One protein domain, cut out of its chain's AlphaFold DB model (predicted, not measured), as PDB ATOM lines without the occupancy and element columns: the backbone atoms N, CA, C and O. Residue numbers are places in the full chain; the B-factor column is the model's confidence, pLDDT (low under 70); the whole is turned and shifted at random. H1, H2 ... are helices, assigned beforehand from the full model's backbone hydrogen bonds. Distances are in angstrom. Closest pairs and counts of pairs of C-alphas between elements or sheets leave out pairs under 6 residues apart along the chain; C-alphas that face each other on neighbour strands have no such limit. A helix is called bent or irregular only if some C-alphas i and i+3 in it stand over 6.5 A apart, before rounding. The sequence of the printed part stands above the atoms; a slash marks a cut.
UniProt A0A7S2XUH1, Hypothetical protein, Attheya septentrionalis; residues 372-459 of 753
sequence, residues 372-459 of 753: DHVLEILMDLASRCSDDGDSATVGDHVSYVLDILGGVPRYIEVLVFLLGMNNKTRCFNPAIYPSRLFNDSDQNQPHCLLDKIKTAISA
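What this domain is: This is residues 372 to 459 of the 753 residues of the protein "Hypothetical protein" of Attheya septentrionalis (UniProt A0A7S2XUH1). This is a small cluster of five helices that cross one another, with H1 towards one end of the longest axis, H5 towards the other, and H3 and H4 nearest to the middle. H5 crosses H3, H2 meets H5 by the first residues of H5, and H4 joins the last residues of H1 to H3, while a long loop of residues 420 to 432 swings out from the body between H3 and H4. The printed part has 88 residues, with five named helices in the order H1, H2, H3, H4, H5 and no named strand, and its class is all helix. It is compact, with a radius of gyration of the C-alphas of 12.0 A, and its outline is rounded, with spans of 35 by 31 by 22 A.

How they stand to each other: H1, residues 372 to 385, touches H4, residues 433 to 438, with residues 382 to 385 alone. Their closest C-alphas, those of Ala 382 and Pro 434, are 5.3 A apart, and the two run opposite ways at a steep tilt of 50 degrees. H2, residues 396 to 405, is close to H1 but not clearly touching, the closest C-alphas being those of Val 374 and Leu 402 at 7.9 A. H3, residues 409 to 419, is the hub, touching three other helices. H2 and H3 only just touch, with 3 pairs of C-alphas within 8 A, and only at the corner by their link; the closest C-alphas are those of Leu 405 and Tyr 411, 6.7 A apart. H3 touches H4 about perpendicular, at 83 degrees, with the C-alphas of Leu 419 and Tyr 433 closest at 5.4 A. H5, residues 446 to 459, touches H3 with 10 pairs of C-alphas within 8 A, the closest being those of Val 414 and Ile 453 at 6.4 A; the two run opposite ways at a steep tilt of 60 degrees. H5 touches H2 with residues 446 to 450 alone, the C-alphas of His 397 and Pro 446 being closest at 5.5 A; the tilt of 36 degrees is only just steep, and they run the same way. H1 and H5 are apart, as are H4 and H5. The helix packing is mostly crossed, the helices standing at an angle to one another: of the 4 pairs that touch other than only at the corner, namely H1 and H4, H2 and H5, H3 and H4, and H3 and H5, 0 are at a shallow tilt. In H2, H3, H4 and H5 every O i to N i+4 pair is within hydrogen-bond range; in H1 it is 9 of 10.

Where its parts are: H1 begins at C-alpha 372 at (5.140, 14.356, 19.657) and runs 19.9 A to C-alpha 385. H2 follows with residues 396 to 405, 14.4 A long, and H3 with residues 409 to 419, 15.4 A long, beginning at C-alpha 409 at (10.655, 24.119, 26.127). H4, residues 433 to 438, is 8.8 A long. H5, residues 446 to 459, is 19.7 A long and ends at C-alpha 459 at (7.357, 35.011, 39.035). No helix is bent or irregular.

The domain as a whole: The two C-alphas farthest apart are those of Asp 390 and Ala 459, at 35.9 A. The printed part has no cut. The link from H2 to H3 is tight, those from H1 to H2 and from H4 to H5 are short, and that from H3 to H4, residues 420 to 432, is long, with 13 residues; within it residues 421 to 422 pair antiparallel with residues 427 to 428. The mean pLDDT of the printed part is 82.2, and it is under 70 at residues 387 to 392 and 442 to 443.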
ATOM      1  N   ASP A 372       4.418  15.638  19.577       85.06
ATOM      2  CA  ASP A 372       5.140  14.356  19.657       85.06
ATOM      3  C   ASP A 372       6.498  14.470  20.363       85.06
ATOM      4  O   ASP A 372       6.862  13.625  21.178       85.06
ATOM      5  N   HIS A 373       7.234  15.556  20.116       88.44
ATOM      6  CA  HIS A 373       8.513  15.816  20.778       88.44
ATOM      7  C   HIS A 373       8.336  16.093  22.273       88.44
ATOM      8  O   HIS A 373       9.187  15.730  23.086       88.44
ATOM      9  N   VAL A 374       7.246  16.762  22.651       88.75
ATOM     10  CA  VAL A 374       6.924  17.004  24.058       88.75
ATOM     11  C   VAL A 374       6.575  15.687  24.744       88.75
ATOM     12  O   VAL A 374       7.146  15.401  25.795       88.75
ATOM     13  N   LEU A 375       5.727  14.857  24.132       89.00
ATOM     14  CA  LEU A 375       5.415  13.518  24.636       89.00
ATOM     15  C   LEU A 375       6.682  12.675  24.802       89.00
ATOM     16  O   LEU A 375       6.884  12.078  25.858       89.00
ATOM     17  N   GLU A 376       7.578  12.697  23.815       89.00
ATOM     18  CA  GLU A 376       8.859  11.992  23.871       89.00
ATOM     19  C   GLU A 376       9.697  12.422  25.086       89.00
ATOM     20  O   GLU A 376      10.219  11.569  25.800       89.00
ATOM     21  N   ILE A 377       9.794  13.729  25.368       89.75
ATOM     22  CA  ILE A 377      10.500  14.244  26.554       89.75
ATOM     23  C   ILE A 377       9.856  13.733  27.848       89.75
ATOM     24  O   ILE A 377      10.569  13.338  28.775       89.75
ATOM     25  N   LEU A 378       8.524  13.783  27.942       90.88
ATOM     26  CA  LEU A 378       7.800  13.417  29.160       90.88
ATOM     27  C   LEU A 378       7.923  11.923  29.462       90.88
ATOM     28  O   LEU A 378       8.182  11.565  30.614       90.88
ATOM     29  N   MET A 379       7.775  11.089  28.430       89.12
ATOM     30  CA  MET A 379       7.878   9.631  28.510       89.12
ATOM     31  C   MET A 379       9.299   9.176  28.810       89.12
ATOM     32  O   MET A 379       9.499   8.329  29.675       89.12
ATOM     33  N   ASP A 380      10.295   9.780  28.161       88.81
ATOM     34  CA  ASP A 380      11.708   9.484  28.405       88.81
ATOM     35  C   ASP A 380      12.128   9.799  29.848       88.81
ATOM     36  O   ASP A 380      12.935   9.084  30.442       88.81
ATOM     37  N   LEU A 381      11.572  10.852  30.454       89.25
ATOM     38  CA  LEU A 381      11.809  11.114  31.871       89.25
ATOM     39  C   LEU A 381      11.064  10.113  32.766       89.25
ATOM     40  O   LEU A 381      11.614   9.686  33.781       89.25
ATOM     41  N   ALA A 382       9.832   9.735  32.410       89.19
ATOM     42  CA  ALA A 382       9.016   8.812  33.196       89.19
ATOM     43  C   ALA A 382       9.630   7.408  33.245       89.19
ATOM     44  O   ALA A 382       9.769   6.851  34.333       89.19
ATOM     45  N   SER A 383      10.091   6.888  32.104       87.00
ATOM     46  CA  SER A 383      10.749   5.577  32.002       87.00
ATOM     47  C   SER A 383      12.059   5.498  32.789       87.00
ATOM     48  O   SER A 383      12.470   4.428  33.226       87.00
ATOM     49  N   ARG A 384      12.720   6.637  33.026       86.19
ATOM     50  CA  ARG A 384      13.897   6.719  33.904       86.19
ATOM     51  C   ARG A 384      13.534   6.860  35.382       86.19
ATOM     52  O   ARG A 384      14.351   6.558  36.241       86.19
ATOM     53  N   CYS A 385      12.321   7.312  35.696       83.88
ATOM     54  CA  CYS A 385      11.844   7.467  37.071       83.88
ATOM     55  C   CYS A 385      11.192   6.193  37.642       83.88
ATOM     56  O   CYS A 385      11.052   6.099  38.862       83.88
ATOM     57  N   SER A 386      10.791   5.239  36.799       74.88
ATOM     58  CA  SER A 386      10.144   3.981  37.201       74.88
ATOM     59  C   SER A 386      10.399   2.860  36.193       74.88
ATOM     60  O   SER A 386      10.352   3.115  34.993       74.88
ATOM     61  N   ASP A 387      10.570   1.624  36.672       62.84
ATOM     62  CA  ASP A 387      10.821   0.440  35.831       62.84
ATOM     63  C   ASP A 387       9.577  -0.056  35.043       62.84
ATOM     64  O   ASP A 387       9.721  -0.866  34.133       62.84
ATOM     65  N   ASP A 388       8.369   0.456  35.326       55.81
ATOM     66  CA  ASP A 388       7.082   0.006  34.739       55.81
ATOM     67  C   ASP A 388       6.675   0.735  33.426       55.81
ATOM     68  O   ASP A 388       5.500   0.814  33.069       55.81
ATOM     69  N   GLY A 389       7.628   1.333  32.705       52.50
ATOM     70  CA  GLY A 389       7.368   2.450  31.780       52.50
ATOM     71  C   GLY A 389       6.855   2.171  30.358       52.50
ATOM     72  O   GLY A 389       6.596   3.136  29.645       52.50
ATOM     73  N   ASP A 390       6.692   0.929  29.904       52.97
ATOM     74  CA  ASP A 390       6.628   0.671  28.449       52.97
ATOM     75  C   ASP A 390       5.229   0.751  27.790       52.97
ATOM     76  O   ASP A 390       5.121   0.539  26.583       52.97
ATOM     77  N   SER A 391       4.146   1.088  28.510       56.16
ATOM     78  CA  SER A 391       2.802   1.183  27.880       56.16
ATOM     79  C   SER A 391       1.842   2.267  28.394       56.16
ATOM     80  O   SER A 391       0.693   2.313  27.957       56.16
ATOM     81  N   ALA A 392       2.271   3.148  29.300       69.50
ATOM     82  CA  ALA A 392       1.378   4.156  29.872       69.50
ATOM     83  C   ALA A 392       1.210   5.378  28.947       69.50
ATOM     84  O   ALA A 392       2.186   5.966  28.482       69.50
ATOM     85  N   THR A 393      -0.036   5.783  28.701       79.88
ATOM     86  CA  THR A 393      -0.381   7.018  27.982       79.88
ATOM     87  C   THR A 393      -0.454   8.201  28.948       79.88
ATOM     88  O   THR A 393      -0.811   8.028  30.113       79.88
ATOM     89  N   VAL A 394      -0.122   9.413  28.482       86.31
ATOM     90  CA  VAL A 394      -0.326  10.647  29.270       86.31
ATOM     91  C   VAL A 394      -1.805  10.760  29.650       86.31
ATOM     92  O   VAL A 394      -2.656  10.491  28.808       86.31
ATOM     93  N   GLY A 395      -2.102  11.162  30.890       82.56
ATOM     94  CA  GLY A 395      -3.483  11.407  31.323       82.56
ATOM     95  C   GLY A 395      -4.139  12.550  30.540       82.56
ATOM     96  O   GLY A 395      -3.459  13.500  30.130       82.56
ATOM     97  N   ASP A 396      -5.458  12.490  30.361       79.81
ATOM     98  CA  ASP A 396      -6.206  13.404  29.487       79.81
ATOM     99  C   ASP A 396      -6.044  14.866  29.929       79.81
ATOM    100  O   ASP A 396      -5.892  15.772  29.103       79.81
ATOM    101  N   HIS A 397      -5.988  15.115  31.243       81.44
ATOM    102  CA  HIS A 397      -5.777  16.459  31.772       81.44
ATOM    103  C   HIS A 397      -4.404  17.023  31.412       81.44
ATOM    104  O   HIS A 397      -4.285  18.206  31.092       81.44
ATOM    105  N   VAL A 398      -3.359  16.197  31.487       84.94
ATOM    106  CA  VAL A 398      -2.005  16.641  31.151       84.94
ATOM    107  C   VAL A 398      -1.901  16.852  29.647       84.94
ATOM    108  O   VAL A 398      -1.384  17.891  29.252       84.94
ATOM    109  N   SER A 399      -2.456  15.953  28.826       83.31
ATOM    110  CA  SER A 399      -2.497  16.114  27.366       83.31
ATOM    111  C   SER A 399      -3.113  17.457  26.965       83.31
ATOM    112  O   SER A 399      -2.489  18.240  26.253       83.31
ATOM    113  N   TYR A 400      -4.272  17.791  27.535       79.06
ATOM    114  CA  TYR A 400      -4.925  19.080  27.311       79.06
ATOM    115  C   TYR A 400      -4.054  20.278  27.729       79.06
ATOM    116  O   TYR A 400      -3.981  21.289  27.029       79.06
ATOM    117  N   VAL A 401      -3.353  20.183  28.865       83.81
ATOM    118  CA  VAL A 401      -2.414  21.234  29.291       83.81
ATOM    119  C   VAL A 401      -1.264  21.381  28.291       83.81
ATOM    120  O   VAL A 401      -0.854  22.508  28.026       83.81
ATOM    121  N   LEU A 402      -0.752  20.292  27.711       84.50
ATOM    122  CA  LEU A 402       0.310  20.353  26.699       84.50
ATOM    123  C   LEU A 402      -0.137  21.098  25.444       84.50
ATOM    124  O   LEU A 402       0.594  21.973  24.975       84.50
ATOM    125  N   ASP A 403      -1.346  20.812  24.961       78.25
ATOM    126  CA  ASP A 403      -1.922  21.488  23.794       78.25
ATOM    127  C   ASP A 403      -2.057  22.999  24.022       78.25
ATOM    128  O   ASP A 403      -1.860  23.806  23.114       78.25
ATOM    129  N   ILE A 404      -2.311  23.393  25.270       78.00
ATOM    130  CA  ILE A 404      -2.450  24.788  25.681       78.00
ATOM    131  C   ILE A 404      -1.101  25.494  25.892       78.00
ATOM    132  O   ILE A 404      -0.946  26.658  25.517       78.00
ATOM    133  N   LEU A 405      -0.113  24.835  26.508       78.12
ATOM    134  CA  LEU A 405       1.219  25.422  26.721       78.12
ATOM    135  C   LEU A 405       1.984  25.616  25.409       78.12
ATOM    136  O   LEU A 405       2.878  26.470  25.340       78.12
ATOM    137  N   GLY A 406       1.652  24.807  24.403       76.38
ATOM    138  CA  GLY A 406       2.363  24.735  23.141       76.38
ATOM    139  C   GLY A 406       3.807  24.260  23.310       76.38
ATOM    140  O   GLY A 406       4.231  23.732  24.340       76.38
ATOM    141  N   GLY A 407       4.606  24.482  22.273       78.94
ATOM    142  CA  GLY A 407       5.950  23.924  22.161       78.94
ATOM    143  C   GLY A 407       7.074  24.651  22.895       78.94
ATOM    144  O   GLY A 407       8.233  24.483  22.520       78.94
ATOM    145  N   VAL A 408       6.799  25.506  23.883       80.06
ATOM    146  CA  VAL A 408       7.854  26.305  24.534       80.06
ATOM    147  C   VAL A 408       8.632  25.428  25.533       80.06
ATOM    148  O   VAL A 408       8.100  25.119  26.602       80.06
ATOM    149  N   PRO A 409       9.917  25.078  25.291       81.81
ATOM    150  CA  PRO A 409      10.655  24.119  26.127       81.81
ATOM    151  C   PRO A 409      10.697  24.493  27.610       81.81
ATOM    152  O   PRO A 409      10.619  23.642  28.495       81.81
ATOM    153  N   ARG A 410      10.793  25.794  27.903       79.00
ATOM    154  CA  ARG A 410      10.808  26.283  29.282       79.00
ATOM    155  C   ARG A 410       9.493  26.028  30.012       79.00
ATOM    156  O   ARG A 410       9.531  25.817  31.220       79.00
ATOM    157  N   TYR A 411       8.361  26.069  29.316       85.12
ATOM    158  CA  TYR A 411       7.047  25.837  29.917       85.12
ATOM    159  C   TYR A 411       6.875  24.355  30.230       85.12
ATOM    160  O   TYR A 411       6.441  24.014  31.328       85.12
ATOM    161  N   ILE A 412       7.359  23.493  29.333       87.56
ATOM    162  CA  ILE A 412       7.435  22.049  29.559       87.56
ATOM    163  C   ILE A 412       8.304  21.731  30.785       87.56
ATOM    164  O   ILE A 412       7.889  20.962  31.644       87.56
ATOM    165  N   GLU A 413       9.458  22.387  30.959       87.62
ATOM    166  CA  GLU A 413      10.284  22.214  32.169       87.62
ATOM    167  C   GLU A 413       9.531  22.597  33.459       87.62
ATOM    168  O   GLU A 413       9.686  21.943  34.493       87.62
ATOM    169  N   VAL A 414       8.712  23.656  33.418       88.62
ATOM    170  CA  VAL A 414       7.870  24.052  34.558       88.62
ATOM    171  C   VAL A 414       6.802  23.002  34.841       88.62
ATOM    172  O   VAL A 414       6.642  22.622  36.000       88.62
ATOM    173  N   LEU A 415       6.110  22.519  33.809       91.12
ATOM    174  CA  LEU A 415       5.102  21.472  33.940       91.12
ATOM    175  C   LEU A 415       5.702  20.199  34.547       91.12
ATOM    176  O   LEU A 415       5.189  19.714  35.551       91.12
ATOM    177  N   VAL A 416       6.825  19.710  34.011       91.81
ATOM    178  CA  VAL A 416       7.524  18.525  34.535       91.81
ATOM    179  C   VAL A 416       7.850  18.692  36.017       91.81
ATOM    180  O   VAL A 416       7.583  17.800  36.825       91.81
ATOM    181  N   PHE A 417       8.396  19.854  36.395       91.38
ATOM    182  CA  PHE A 417       8.703  20.139  37.792       91.38
ATOM    183  C   PHE A 417       7.452  20.049  38.676       91.38
ATOM    184  O   PHE A 417       7.499  19.424  39.734       91.38
ATOM    185  N   LEU A 418       6.339  20.652  38.243       90.94
ATOM    186  CA  LEU A 418       5.080  20.673  38.989       90.94
ATOM    187  C   LEU A 418       4.453  19.279  39.117       90.94
ATOM    188  O   LEU A 418       3.993  18.927  40.205       90.94
ATOM    189  N   LEU A 419       4.499  18.467  38.059       91.50
ATOM    190  CA  LEU A 419       4.016  17.083  38.086       91.50
ATOM    191  C   LEU A 419       4.793  16.246  39.112       91.50
ATOM    192  O   LEU A 419       4.189  15.539  39.918       91.50
ATOM    193  N   GLY A 420       6.117  16.405  39.187       90.12
ATOM    194  CA  GLY A 420       6.940  15.744  40.206       90.12
ATOM    195  C   GLY A 420       6.990  16.450  41.565       90.12
ATOM    196  O   GLY A 420       7.677  15.976  42.468       90.12
ATOM    197  N   MET A 421       6.314  17.588  41.755       89.75
ATOM    198  CA  MET A 421       6.495  18.404  42.957       89.75
ATOM    199  C   MET A 421       5.844  17.775  44.192       89.75
ATOM    200  O   MET A 421       4.629  17.564  44.254       89.75
ATOM    201  N   ASN A 422       6.630  17.574  45.243       86.81
ATOM    202  CA  ASN A 422       6.108  17.286  46.569       86.81
ATOM    203  C   ASN A 422       5.685  18.594  47.261       86.81
ATOM    204  O   ASN A 422       6.527  19.436  47.574       86.81
ATOM    205  N   ASN A 423       4.389  18.746  47.547       81.88
ATOM    206  CA  ASN A 423       3.825  19.971  48.131       81.88
ATOM    207  C   ASN A 423       4.411  20.328  49.509       81.88
ATOM    208  O   ASN A 423       4.451  21.504  49.859       81.88
ATOM    209  N   LYS A 424       4.880  19.341  50.290       84.44
ATOM    210  CA  LYS A 424       5.465  19.585  51.621       84.44
ATOM    211  C   LYS A 424       6.887  20.131  51.529       84.44
ATOM    212  O   LYS A 424       7.250  21.028  52.279       84.44
ATOM    213  N   THR A 425       7.697  19.580  50.626       84.62
ATOM    214  CA  THR A 425       9.125  19.919  50.523       84.62
ATOM    215  C   THR A 425       9.433  20.929  49.422       84.62
ATOM    216  O   THR A 425      10.560  21.417  49.359       84.62
ATOM    217  N   ARG A 426       8.465  21.235  48.543       87.31
ATOM    218  CA  ARG A 426       8.639  22.044  47.321       87.31
ATOM    219  C   ARG A 426       9.834  21.590  46.477       87.31
ATOM    220  O   ARG A 426      10.606  22.387  45.942       87.31
ATOM    221  N   CYS A 427      10.008  20.275  46.406       89.25
ATOM    222  CA  CYS A 427      11.044  19.629  45.617       89.25
ATOM    223  C   CYS A 427      10.397  18.724  44.575       89.25
ATOM    224  O   CYS A 427       9.431  18.025  44.882       89.25
ATOM    225  N   PHE A 428      10.969  18.703  43.376       91.19
ATOM    226  CA  PHE A 428      10.747  17.636  42.416       91.19
ATOM    227  C   PHE A 428      11.204  16.313  43.031       91.19
ATOM    228  O   PHE A 428      12.319  16.223  43.551       91.19
ATOM    229  N   ASN A 429      10.337  15.311  42.967       90.81
ATOM    230  CA  ASN A 429      10.594  13.943  43.367       90.81
ATOM    231  C   ASN A 429      10.281  13.022  42.172       90.81
ATOM    232  O   ASN A 429       9.115  12.950  41.766       90.81
ATOM    233  N   PRO A 430      11.280  12.297  41.636       89.06
ATOM    234  CA  PRO A 430      11.090  11.418  40.484       89.06
ATOM    235  C   PRO A 430      10.051  10.320  40.741       89.06
ATOM    236  O   PRO A 430       9.301   9.991  39.836       89.06
ATOM    237  N   ALA A 431       9.905   9.829  41.976       88.38
ATOM    238  CA  ALA A 431       8.928   8.784  42.295       88.38
ATOM    239  C   ALA A 431       7.464   9.260  42.194       88.38
ATOM    240  O   ALA A 431       6.557   8.453  42.020       88.38
ATOM    241  N   ILE A 432       7.214  10.570  42.315       89.19
ATOM    242  CA  ILE A 432       5.861  11.144  42.214       89.19
ATOM    243  C   ILE A 432       5.488  11.392  40.749       89.19
ATOM    244  O   ILE A 432       4.322  11.262  40.377       89.19
ATOM    245  N   TYR A 433       6.474  11.744  39.924       90.69
ATOM    246  CA  TYR A 433       6.265  12.237  38.568       90.69
ATOM    247  C   TYR A 433       5.455  11.278  37.670       90.69
ATOM    248  O   TYR A 433       4.413  11.724  37.188       90.69
ATOM    249  N   PRO A 434       5.811   9.981  37.506       89.50
ATOM    250  CA  PRO A 434       5.045   9.053  36.667       89.50
ATOM    251  C   PRO A 434       3.576   8.955  37.085       89.50
ATOM    252  O   PRO A 434       2.678   9.090  36.261       89.50
ATOM    253  N   SER A 435       3.316   8.834  38.393       87.38
ATOM    254  CA  SER A 435       1.948   8.706  38.908       87.38
ATOM    255  C   SER A 435       1.062   9.902  38.554       87.38
ATOM    256  O   SER A 435      -0.131   9.724  38.333       87.38
ATOM    257  N   ARG A 436       1.627  11.115  38.472       88.69
ATOM    258  CA  ARG A 436       0.886  12.323  38.089       88.69
ATOM    259  C   ARG A 436       0.888  12.587  36.592       88.69
ATOM    260  O   ARG A 436       0.013  13.306  36.133       88.69
ATOM    261  N   LEU A 437       1.853  12.060  35.850       89.44
ATOM    262  CA  LEU A 437       1.867  12.156  34.396       89.44
ATOM    263  C   LEU A 437       0.748  11.305  33.778       89.44
ATOM    264  O   LEU A 437       0.103  11.740  32.829       89.44
ATOM    265  N   PHE A 438       0.524  10.110  34.332       88.00
ATOM    266  CA  PHE A 438      -0.391   9.117  33.763       88.00
ATOM    267  C   PHE A 438      -1.800   9.135  34.365       88.00
ATOM    268  O   PHE A 438      -2.734   8.690  33.712       88.00
ATOM    269  N   ASN A 439      -1.979   9.642  35.594       82.62
ATOM    270  CA  ASN A 439      -3.290   9.639  36.250       82.62
ATOM    271  C   ASN A 439      -3.921  11.031  36.324       82.62
ATOM    272  O   ASN A 439      -3.322  11.994  36.825       82.62
ATOM    273  N   ASP A 440      -5.200  11.092  35.964       73.19
ATOM    274  CA  ASP A 440      -6.054  12.258  36.151       73.19
ATOM    275  C   ASP A 440      -6.490  12.369  37.618       73.19
ATOM    276  O   ASP A 440      -7.568  11.951  38.031       73.19
ATOM    277  N   SER A 441      -5.599  12.914  38.445       70.38
ATOM    278  CA  SER A 441      -5.905  13.259  39.835       70.38
ATOM    279  C   SER A 441      -6.477  14.675  39.947       70.38
ATOM    280  O   SER A 441      -6.177  15.542  39.125       70.38
ATOM    281  N   ASP A 442      -7.199  14.968  41.034       67.00
ATOM    282  CA  ASP A 442      -7.662  16.332  41.338       67.00
ATOM    283  C   ASP A 442      -6.520  17.362  41.402       67.00
ATOM    284  O   ASP A 442      -6.711  18.547  41.130       67.00
ATOM    285  N   GLN A 443      -5.296  16.920  41.714       67.50
ATOM    286  CA  GLN A 443      -4.111  17.784  41.731       67.50
ATOM    287  C   GLN A 443      -3.611  18.163  40.329       67.50
ATOM    288  O   GLN A 443      -2.869  19.144  40.208       67.50
ATOM    289  N   ASN A 444      -4.026  17.407  39.310       71.75
ATOM    290  CA  ASN A 444      -3.677  17.569  37.900       71.75
ATOM    291  C   ASN A 444      -4.805  18.189  37.078       71.75
ATOM    292  O   ASN A 444      -4.710  18.230  35.856       71.75
ATOM    293  N   GLN A 445      -5.873  18.667  37.718       77.19
ATOM    294  CA  GLN A 445      -6.943  19.342  37.001       77.19
ATOM    295  C   GLN A 445      -6.370  20.486  36.138       77.19
ATOM    296  O   GLN A 445      -5.572  21.280  36.654       77.19
ATOM    297  N   PRO A 446      -6.771  20.620  34.860       77.69
ATOM    298  CA  PRO A 446      -6.090  21.506  33.923       77.69
ATOM    299  C   PRO A 446      -5.956  22.956  34.374       77.69
ATOM    300  O   PRO A 446      -4.859  23.505  34.376       77.69
ATOM    301  N   HIS A 447      -7.056  23.559  34.831       75.19
ATOM    302  CA  HIS A 447      -7.085  24.926  35.355       75.19
ATOM    303  C   HIS A 447      -6.088  25.126  36.512       75.19
ATOM    304  O   HIS A 447      -5.339  26.100  36.521       75.19
ATOM    305  N   CYS A 448      -6.005  24.167  37.444       78.69
ATOM    306  CA  CYS A 448      -5.061  24.208  38.563       78.69
ATOM    307  C   CYS A 448      -3.601  24.125  38.097       78.69
ATOM    308  O   CYS A 448      -2.731  24.785  38.670       78.69
ATOM    309  N   LEU A 449      -3.304  23.290  37.095       83.94
ATOM    310  CA  LEU A 449      -1.956  23.187  36.533       83.94
ATOM    311  C   LEU A 449      -1.583  24.456  35.764       83.94
ATOM    312  O   LEU A 449      -0.517  25.014  36.019       83.94
ATOM    313  N   LEU A 450      -2.459  24.941  34.884       82.12
ATOM    314  CA  LEU A 450      -2.234  26.152  34.094       82.12
ATOM    315  C   LEU A 450      -2.011  27.379  34.982       82.12
ATOM    316  O   LEU A 450      -1.086  28.146  34.718       82.12
ATOM    317  N   ASP A 451      -2.765  27.529  36.074       79.69
ATOM    318  CA  ASP A 451      -2.583  28.636  37.019       79.69
ATOM    319  C   ASP A 451      -1.247  28.557  37.784       79.69
ATOM    320  O   ASP A 451      -0.511  29.546  37.902       79.69
ATOM    321  N   LYS A 452      -0.842  27.357  38.222       85.12
ATOM    322  CA  LYS A 452       0.487  27.146  38.825       85.12
ATOM    323  C   LYS A 452       1.611  27.435  37.834       85.12
ATOM    324  O   LYS A 452       2.622  28.027  38.213       85.12
ATOM    325  N   ILE A 453       1.450  27.023  36.578       85.44
ATOM    326  CA  ILE A 453       2.428  27.257  35.513       85.44
ATOM    327  C   ILE A 453       2.530  28.754  35.222       85.44
ATOM    328  O   ILE A 453       3.642  29.287  35.243       85.44
ATOM    329  N   LYS A 454       1.389  29.440  35.056       81.88
ATOM    330  CA  LYS A 454       1.293  30.901  34.937       81.88
ATOM    331  C   LYS A 454       2.041  31.580  36.073       81.88
ATOM    332  O   LYS A 454       2.975  32.332  35.817       81.88
ATOM    333  N   THR A 455       1.710  31.250  37.318       82.50
ATOM    334  CA  THR A 455       2.347  31.821  38.512       82.50
ATOM    335  C   THR A 455       3.860  31.596  38.514       82.50
ATOM    336  O   THR A 455       4.637  32.535  38.684       82.50
ATOM    337  N   ALA A 456       4.308  30.364  38.263       82.06
ATOM    338  CA  ALA A 456       5.723  29.997  38.308       82.06
ATOM    339  C   ALA A 456       6.555  30.567  37.142       82.06
ATOM    340  O   ALA A 456       7.791  30.614  37.225       82.06
ATOM    341  N   ILE A 457       5.904  30.946  36.041       76.94
ATOM    342  CA  ILE A 457       6.521  31.603  34.887       76.94
ATOM    343  C   ILE A 457       6.512  33.115  35.079       76.94
ATOM    344  O   ILE A 457       7.573  33.720  34.955       76.94
ATOM    345  N   SER A 458       5.391  33.713  35.478       76.31
ATOM    346  CA  SER A 458       5.289  35.142  35.794       76.31
ATOM    347  C   SER A 458       6.232  35.550  36.924       76.31
ATOM    348  O   SER A 458       6.908  36.564  36.811       76.31
ATOM    349  N   ALA A 459       6.397  34.729  37.964       77.06
ATOM    350  CA  ALA A 459       7.357  35.011  39.035       77.06
ATOM    351  C   ALA A 459       8.816  35.080  38.545       77.06
ATOM    352  O   ALA A 459       9.641  35.761  39.146       77.06
TER     353      ALA A 459